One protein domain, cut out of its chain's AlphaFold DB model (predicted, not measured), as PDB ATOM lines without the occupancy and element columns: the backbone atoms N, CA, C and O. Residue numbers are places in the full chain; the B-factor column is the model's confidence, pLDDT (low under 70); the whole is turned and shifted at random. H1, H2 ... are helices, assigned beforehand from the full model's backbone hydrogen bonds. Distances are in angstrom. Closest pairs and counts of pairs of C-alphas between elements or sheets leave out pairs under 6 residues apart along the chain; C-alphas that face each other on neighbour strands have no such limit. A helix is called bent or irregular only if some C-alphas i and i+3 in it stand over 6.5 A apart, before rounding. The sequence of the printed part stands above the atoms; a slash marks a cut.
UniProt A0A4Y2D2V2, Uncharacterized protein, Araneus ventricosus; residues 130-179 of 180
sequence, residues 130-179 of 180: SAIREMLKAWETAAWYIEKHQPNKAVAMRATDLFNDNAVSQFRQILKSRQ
ATOM      1  N   SER A 130     228.274 255.244 195.879       89.50
ATOM      2  CA  SER A 130     227.867 253.986 195.241       89.50
ATOM      3  C   SER A 130     228.746 252.819 195.688       89.50
ATOM      4  O   SER A 130     228.195 251.831 196.162       89.50
ATOM      5  N   ALA A 131     230.075 252.968 195.662       90.94
ATOM      6  CA  ALA A 131     231.011 251.929 196.095       90.94
ATOM      7  C   ALA A 131     230.801 251.538 197.568       90.94
ATOM      8  O   ALA A 131     230.781 250.356 197.904       90.94
ATOM      9  N   ILE A 132     230.546 252.515 198.448       92.44
ATOM     10  CA  ILE A 132     230.246 252.229 199.863       92.44
ATOM     11  C   ILE A 132     228.931 251.445 200.003       92.44
ATOM     12  O   ILE A 132     228.844 250.507 200.791       92.44
ATOM     13  N   ARG A 133     227.896 251.791 199.224       92.94
ATOM     14  CA  ARG A 133     226.622 251.050 199.232       92.94
ATOM     15  C   ARG A 133     226.784 249.624 198.714       92.94
ATOM     16  O   ARG A 133     226.136 248.725 199.241       92.94
ATOM     17  N   GLU A 134     227.618 249.415 197.704       94.38
ATOM     18  CA  GLU A 134     227.933 248.080 197.188       94.38
ATOM     19  C   GLU A 134     228.681 247.240 198.223       94.38
ATOM     20  O   GLU A 134     228.274 246.109 198.484       94.38
ATOM     21  N   MET A 135     229.684 247.815 198.891       95.31
ATOM     22  CA  MET A 135     230.398 247.156 199.986       95.31
ATOM     23  C   MET A 135     229.454 246.750 201.128       95.31
ATOM     24  O   MET A 135     229.498 245.610 201.586       95.31
ATOM     25  N   LEU A 136     228.551 247.640 201.556       94.38
ATOM     26  CA  LEU A 136     227.576 247.327 202.610       94.38
ATOM     27  C   LEU A 136     226.634 246.181 202.212       94.38
ATOM     28  O   LEU A 136     226.369 245.305 203.030       94.38
ATOM     29  N   LYS A 137     226.177 246.141 200.955       95.25
ATOM     30  CA  LYS A 137     225.355 245.032 200.438       95.25
ATOM     31  C   LYS A 137     226.128 243.711 200.385       95.25
ATOM     32  O   LYS A 137     225.577 242.657 200.708       95.25
ATOM     33  N   ALA A 138     227.394 243.759 199.974       94.56
ATOM     34  CA  ALA A 138     228.261 242.586 199.956       94.56
ATOM     35  C   ALA A 138     228.477 242.046 201.378       94.56
ATOM     36  O   ALA A 138     228.350 240.842 201.601       94.56
ATOM     37  N   TRP A 139     228.703 242.937 202.347       96.44
ATOM     38  CA  TRP A 139     228.800 242.570 203.757       96.44
ATOM     39  C   TRP A 139     227.514 241.931 204.287       96.44
ATOM     40  O   TRP A 139     227.584 240.873 204.902       96.44
ATOM     41  N   GLU A 140     226.343 242.507 204.011       94.94
ATOM     42  CA  GLU A 140     225.054 241.932 204.434       94.94
ATOM     43  C   GLU A 140     224.863 240.505 203.891       94.94
ATOM     44  O   GLU A 140     224.403 239.613 204.604       94.94
ATOM     45  N   THR A 141     225.305 240.260 202.656       95.94
ATOM     46  CA  THR A 141     225.276 238.925 202.043       95.94
ATOM     47  C   THR A 141     226.255 237.959 202.718       95.94
ATOM     48  O   THR A 141     225.906 236.809 202.995       95.94
ATOM     49  N   ALA A 142     227.477 238.416 203.004       92.50
ATOM     50  CA  ALA A 142     228.497 237.617 203.673       92.50
ATOM     51  C   ALA A 142     228.090 237.265 205.112       92.50
ATOM     52  O   ALA A 142     228.142 236.095 205.489       92.50
ATOM     53  N   ALA A 143     227.622 238.250 205.883       92.94
ATOM     54  CA  ALA A 143     227.134 238.072 207.247       92.94
ATOM     55  C   ALA A 143     225.997 237.043 207.296       92.94
ATOM     56  O   ALA A 143     226.050 236.102 208.086       92.94
ATOM     57  N   TRP A 144     225.033 237.144 206.375       93.69
ATOM     58  CA  TRP A 144     223.954 236.164 206.252       93.69
ATOM     59  C   TRP A 144     224.469 234.743 205.974       93.69
ATOM     60  O   TRP A 144     224.016 233.775 206.590       93.69
ATOM     61  N   TYR A 145     225.432 234.592 205.059       91.69
ATOM     62  CA  TYR A 145     225.988 233.280 204.727       91.69
ATOM     63  C   TYR A 145     226.739 232.666 205.918       91.69
ATOM     64  O   TYR A 145     226.558 231.483 206.222       91.69
ATOM     65  N   ILE A 146     227.539 233.479 206.615       89.88
ATOM     66  CA  ILE A 146     228.264 233.101 207.834       89.88
ATOM     67  C   ILE A 146     227.268 232.644 208.902       89.88
ATOM     68  O   ILE A 146     227.386 231.533 209.421       89.88
ATOM     69  N   GLU A 147     226.243 233.443 209.186       88.88
ATOM     70  CA  GLU A 147     225.217 233.107 210.171       88.88
ATOM     71  C   GLU A 147     224.517 231.786 209.832       88.88
ATOM     72  O   GLU A 147     224.303 230.945 210.710       88.88
ATOM     73  N   LYS A 148     224.215 231.548 208.553       91.31
ATOM     74  CA  LYS A 148     223.526 230.338 208.098       91.31
ATOM     75  C   LYS A 148     224.396 229.085 208.196       91.31
ATOM     76  O   LYS A 148     223.947 228.077 208.744       91.31
ATOM     77  N   HIS A 149     225.625 229.141 207.690       90.69
ATOM     78  CA  HIS A 149     226.444 227.949 207.446       90.69
ATOM     79  C   HIS A 149     227.474 227.638 208.537       90.69
ATOM     80  O   HIS A 149     227.958 226.510 208.587       90.69
ATOM     81  N   GLN A 150     227.787 228.573 209.439       89.00
ATOM     82  CA  GLN A 150     228.715 228.294 210.538       89.00
ATOM     83  C   GLN A 150     228.090 227.325 211.560       89.00
ATOM     84  O   GLN A 150     227.011 227.624 212.092       89.00
ATOM     85  N   PRO A 151     228.749 226.188 211.877       91.94
ATOM     86  CA  PRO A 151     228.261 225.244 212.885       91.94
ATOM     87  C   PRO A 151     228.254 225.842 214.294       91.94
ATOM     88  O   PRO A 151     227.329 225.607 215.069       91.94
ATOM     89  N   ASN A 152     229.262 226.657 214.622       93.19
ATOM     90  CA  ASN A 152     229.343 227.348 215.904       93.19
ATOM     91  C   ASN A 152     228.747 228.759 215.797       93.19
ATOM     92  O   ASN A 152     229.414 229.708 215.380       93.19
ATOM     93  N   LYS A 153     227.483 228.898 216.210       92.38
ATOM     94  CA  LYS A 153     226.740 230.166 216.134       92.38
ATOM     95  C   LYS A 153     227.337 231.275 217.000       92.38
ATOM     96  O   LYS A 153     227.342 232.426 216.582       92.38
ATOM     97  N   ALA A 154     227.902 230.936 218.158       91.81
ATOM     98  CA  ALA A 154     228.518 231.921 219.046       91.81
ATOM     99  C   ALA A 154     229.790 232.534 218.435       91.81
ATOM    100  O   ALA A 154     230.051 233.724 218.585       91.81
ATOM    101  N   VAL A 155     230.584 231.734 217.716       90.19
ATOM    102  CA  VAL A 155     231.761 232.237 216.988       90.19
ATOM    103  C   VAL A 155     231.340 233.110 215.808       90.19
ATOM    104  O   VAL A 155     231.899 234.189 215.630       90.19
ATOM    105  N   ALA A 156     230.327 232.685 215.049       90.81
ATOM    106  CA  ALA A 156     229.791 233.450 213.925       90.81
ATOM    107  C   ALA A 156     229.279 234.837 214.346       90.81
ATOM    108  O   ALA A 156     229.601 235.836 213.705       90.81
ATOM    109  N   MET A 157     228.531 234.895 215.451       93.38
ATOM    110  CA  MET A 157     228.009 236.140 216.016       93.38
ATOM    111  C   MET A 157     229.144 237.080 216.432       93.38
ATOM    112  O   MET A 157     229.218 238.194 215.930       93.38
ATOM    113  N   ARG A 158     230.117 236.590 217.217       93.69
ATOM    114  CA  ARG A 158     231.275 237.398 217.640       93.69
ATOM    115  C   ARG A 158     232.075 237.969 216.468       93.69
ATOM    116  O   ARG A 158     232.475 239.125 216.516       93.69
ATOM    117  N   ALA A 159     232.307 237.178 215.420       89.38
ATOM    118  CA  ALA A 159     233.023 237.647 214.233       89.38
ATOM    119  C   ALA A 159     232.231 238.720 213.463       89.38
ATOM    120  O   ALA A 159     232.810 239.687 212.969       89.38
ATOM    121  N   THR A 160     230.909 238.554 213.381       94.69
ATOM    122  CA  THR A 160     230.006 239.493 212.702       94.69
ATOM    123  C   THR A 160     229.925 240.818 213.457       94.69
ATOM    124  O   THR A 160     230.063 241.876 212.844       94.69
ATOM    125  N   ASP A 161     229.772 240.769 214.781       94.81
ATOM    126  CA  ASP A 161     229.707 241.949 215.647       94.81
ATOM    127  C   ASP A 161     231.018 242.740 215.609       94.81
ATOM    128  O   ASP A 161     231.008 243.942 215.352       94.81
ATOM    129  N   LEU A 162     232.160 242.054 215.722       93.25
ATOM    130  CA  LEU A 162     233.477 242.688 215.652       93.25
ATOM    131  C   LEU A 162     233.684 243.452 214.335       93.25
ATOM    132  O   LEU A 162     234.195 244.573 214.329       93.25
ATOM    133  N   PHE A 163     233.291 242.857 213.208       91.56
ATOM    134  CA  PHE A 163     233.409 243.516 211.909       91.56
ATOM    135  C   PHE A 163     232.415 244.679 211.764       91.56
ATOM    136  O   PHE A 163     232.747 245.717 211.176       91.56
ATOM    137  N   ASN A 164     231.210 244.534 212.323       93.25
ATOM    138  CA  ASN A 164     230.211 245.594 212.327       93.25
ATOM    139  C   ASN A 164     230.708 246.841 213.068       93.25
ATOM    140  O   ASN A 164     230.611 247.951 212.530       93.25
ATOM    141  N   ASP A 165     231.274 246.648 214.255       92.38
ATOM    142  CA  ASP A 165     231.734 247.733 215.117       92.38
ATOM    143  C   ASP A 165     232.981 248.417 214.552       92.38
ATOM    144  O   ASP A 165     233.029 249.647 214.465       92.38
ATOM    145  N   ASN A 166     233.959 247.633 214.087       88.75
ATOM    146  CA  ASN A 166     235.253 248.168 213.664       88.75
ATOM    147  C   ASN A 166     235.236 248.787 212.260       88.75
ATOM    148  O   ASN A 166     235.926 249.778 212.028       88.75
ATOM    149  N   ALA A 167     234.475 248.217 211.316       87.31
ATOM    150  CA  ALA A 167     234.546 248.606 209.903       87.31
ATOM    151  C   ALA A 167     233.209 249.120 209.352       87.31
ATOM    152  O   ALA A 167     233.130 250.216 208.792       87.31
ATOM    153  N   VAL A 168     232.126 248.356 209.511       93.25
ATOM    154  CA  VAL A 168     230.832 248.664 208.864       93.25
ATOM    155  C   VAL A 168     230.230 249.956 209.408       93.25
ATOM    156  O   VAL A 168     229.667 250.747 208.644       93.25
ATOM    157  N   SER A 169     230.360 250.189 210.715       93.88
ATOM    158  CA  SER A 169     229.870 251.398 211.377       93.88
ATOM    159  C   SER A 169     230.429 252.663 210.720       93.88
ATOM    160  O   SER A 169     229.662 253.568 210.380       93.88
ATOM    161  N   GLN A 170     231.731 252.689 210.418       90.44
ATOM    162  CA  GLN A 170     232.393 253.827 209.773       90.44
ATOM    163  C   GLN A 170     231.786 254.127 208.398       90.44
ATOM    164  O   GLN A 170     231.383 255.258 208.119       90.44
ATOM    165  N   PHE A 171     231.611 253.101 207.562       91.62
ATOM    166  CA  PHE A 171     230.978 253.246 206.250       91.62
ATOM    167  C   PHE A 171     229.535 253.758 206.337       91.62
ATOM    168  O   PHE A 171     229.120 254.600 205.533       91.62
ATOM    169  N   ARG A 172     228.767 253.301 207.336       93.00
ATOM    170  CA  ARG A 172     227.406 253.807 207.575       93.00
ATOM    171  C   ARG A 172     227.418 255.282 207.987       93.00
ATOM    172  O   ARG A 172     226.552 256.026 207.529       93.00
ATOM    173  N   GLN A 173     228.380 255.719 208.800       90.75
ATOM    174  CA  GLN A 173     228.511 257.132 209.179       90.75
ATOM    175  C   GLN A 173     228.891 258.016 207.990       90.75
ATOM    176  O   GLN A 173     228.275 259.063 207.794       90.75
ATOM    177  N   ILE A 174     229.820 257.563 207.143       90.19
ATOM    178  CA  ILE A 174     230.209 258.276 205.917       90.19
ATOM    179  C   ILE A 174     229.007 258.462 204.979       90.19
ATOM    180  O   ILE A 174     228.823 259.528 204.399       90.19
ATOM    181  N   LEU A 175     228.150 257.449 204.821       88.56
ATOM    182  CA  LEU A 175     226.941 257.609 204.006       88.56
ATOM    183  C   LEU A 175     225.941 258.593 204.619       88.56
ATOM    184  O   LEU A 175     225.320 259.349 203.875       88.56
ATOM    185  N   LYS A 176     225.783 258.592 205.947       89.94
ATOM    186  CA  LYS A 176     224.883 259.519 206.649       89.94
ATOM    187  C   LYS A 176     225.349 260.969 206.543       89.94
ATOM    188  O   LYS A 176     224.508 261.849 206.391       89.94
ATOM    189  N   SER A 177     226.655 261.231 206.615       86.81
ATOM    190  CA  SER A 177     227.183 262.596 206.499       86.81
ATOM    191  C   SER A 177     226.994 263.181 205.098       86.81
ATOM    192  O   SER A 177     226.735 264.369 204.980       86.81
ATOM    193  N   ARG A 178     227.035 262.348 204.051       86.69
ATOM    194  CA  ARG A 178     226.844 262.756 202.645       86.69
ATOM    195  C   ARG A 178     225.384 262.932 202.207       86.69
ATOM    196  O   ARG A 178     225.144 263.266 201.052       86.69
ATOM    197  N   GLN A 179     224.418 262.601 203.064       75.19
ATOM    198  CA  GLN A 179     222.977 262.730 202.783       75.19
ATOM    199  C   GLN A 179     222.350 263.992 203.400       75.19
ATOM    200  O   GLN A 179     221.149 264.197 203.234       75.19
TER     201      GLN A 179
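This is residues 130 to 179 of the 180 residues of an uncharacterized protein of Araneus ventricosus (UniProt A0A4Y2D2V2). Two long helices, H1 and the bent H2, lie side by side as a helical hairpin; beyond its bend, H2 slants across toward the first turns of H1. The tight turn that joins them sticks out at one end with residues 149 to 154. The printed part has 50 residues with two named helices, H1 then H2, and no named strand: class all helix. It is a rod of 39 by 17 by 11 A, only just loose, close to compact, with a radius of gyration of the C-alphas of 12.2 A.

H1 is residues 130 to 149, 28.8 A long, from C-alpha 130 at (227.867, 253.986, 195.241). H2, residues 153 to 177, was assigned as one helix by its hydrogen bonds but is bent: C-alphas 166 and 169 are 6.7 A apart. Its arms are H2a, residues 153 to 166, 20.1 A, and H2b, residues 169 to 177, 12.5 A, ending at C-alpha 177 at (227.183, 262.596, 206.499).

H1 and H2a form a helical hairpin, at a shallow tilt of 16 degrees, opposite ways. H1 touches H2a with its residues 143 to 147 alone; the closest C-alphas, of Glu 147 and Ala 156, are 5.9 A apart. H2a and H2b stand at a steep tilt of 42 degrees. H1, with residues 132 to 136 alone, only just touches H2b, with 3 pairs of C-alphas within 8 A; the closest, of Ile 132 and Phe 171, are 6.5 A apart. They run opposite ways at a shallow tilt of 33 degrees, only just short of steep. In H1, H2a and H2b every O i to N i+4 pair is within hydrogen-bond range.

The C-alphas farthest apart, of Pro 151 and Gln 179, are 39.2 A apart. The printed part has no cut, and the link from H1 to H2 is tight, with 3 residues. The mean pLDDT of the printed part is 91.6, and no printed residue is under 70.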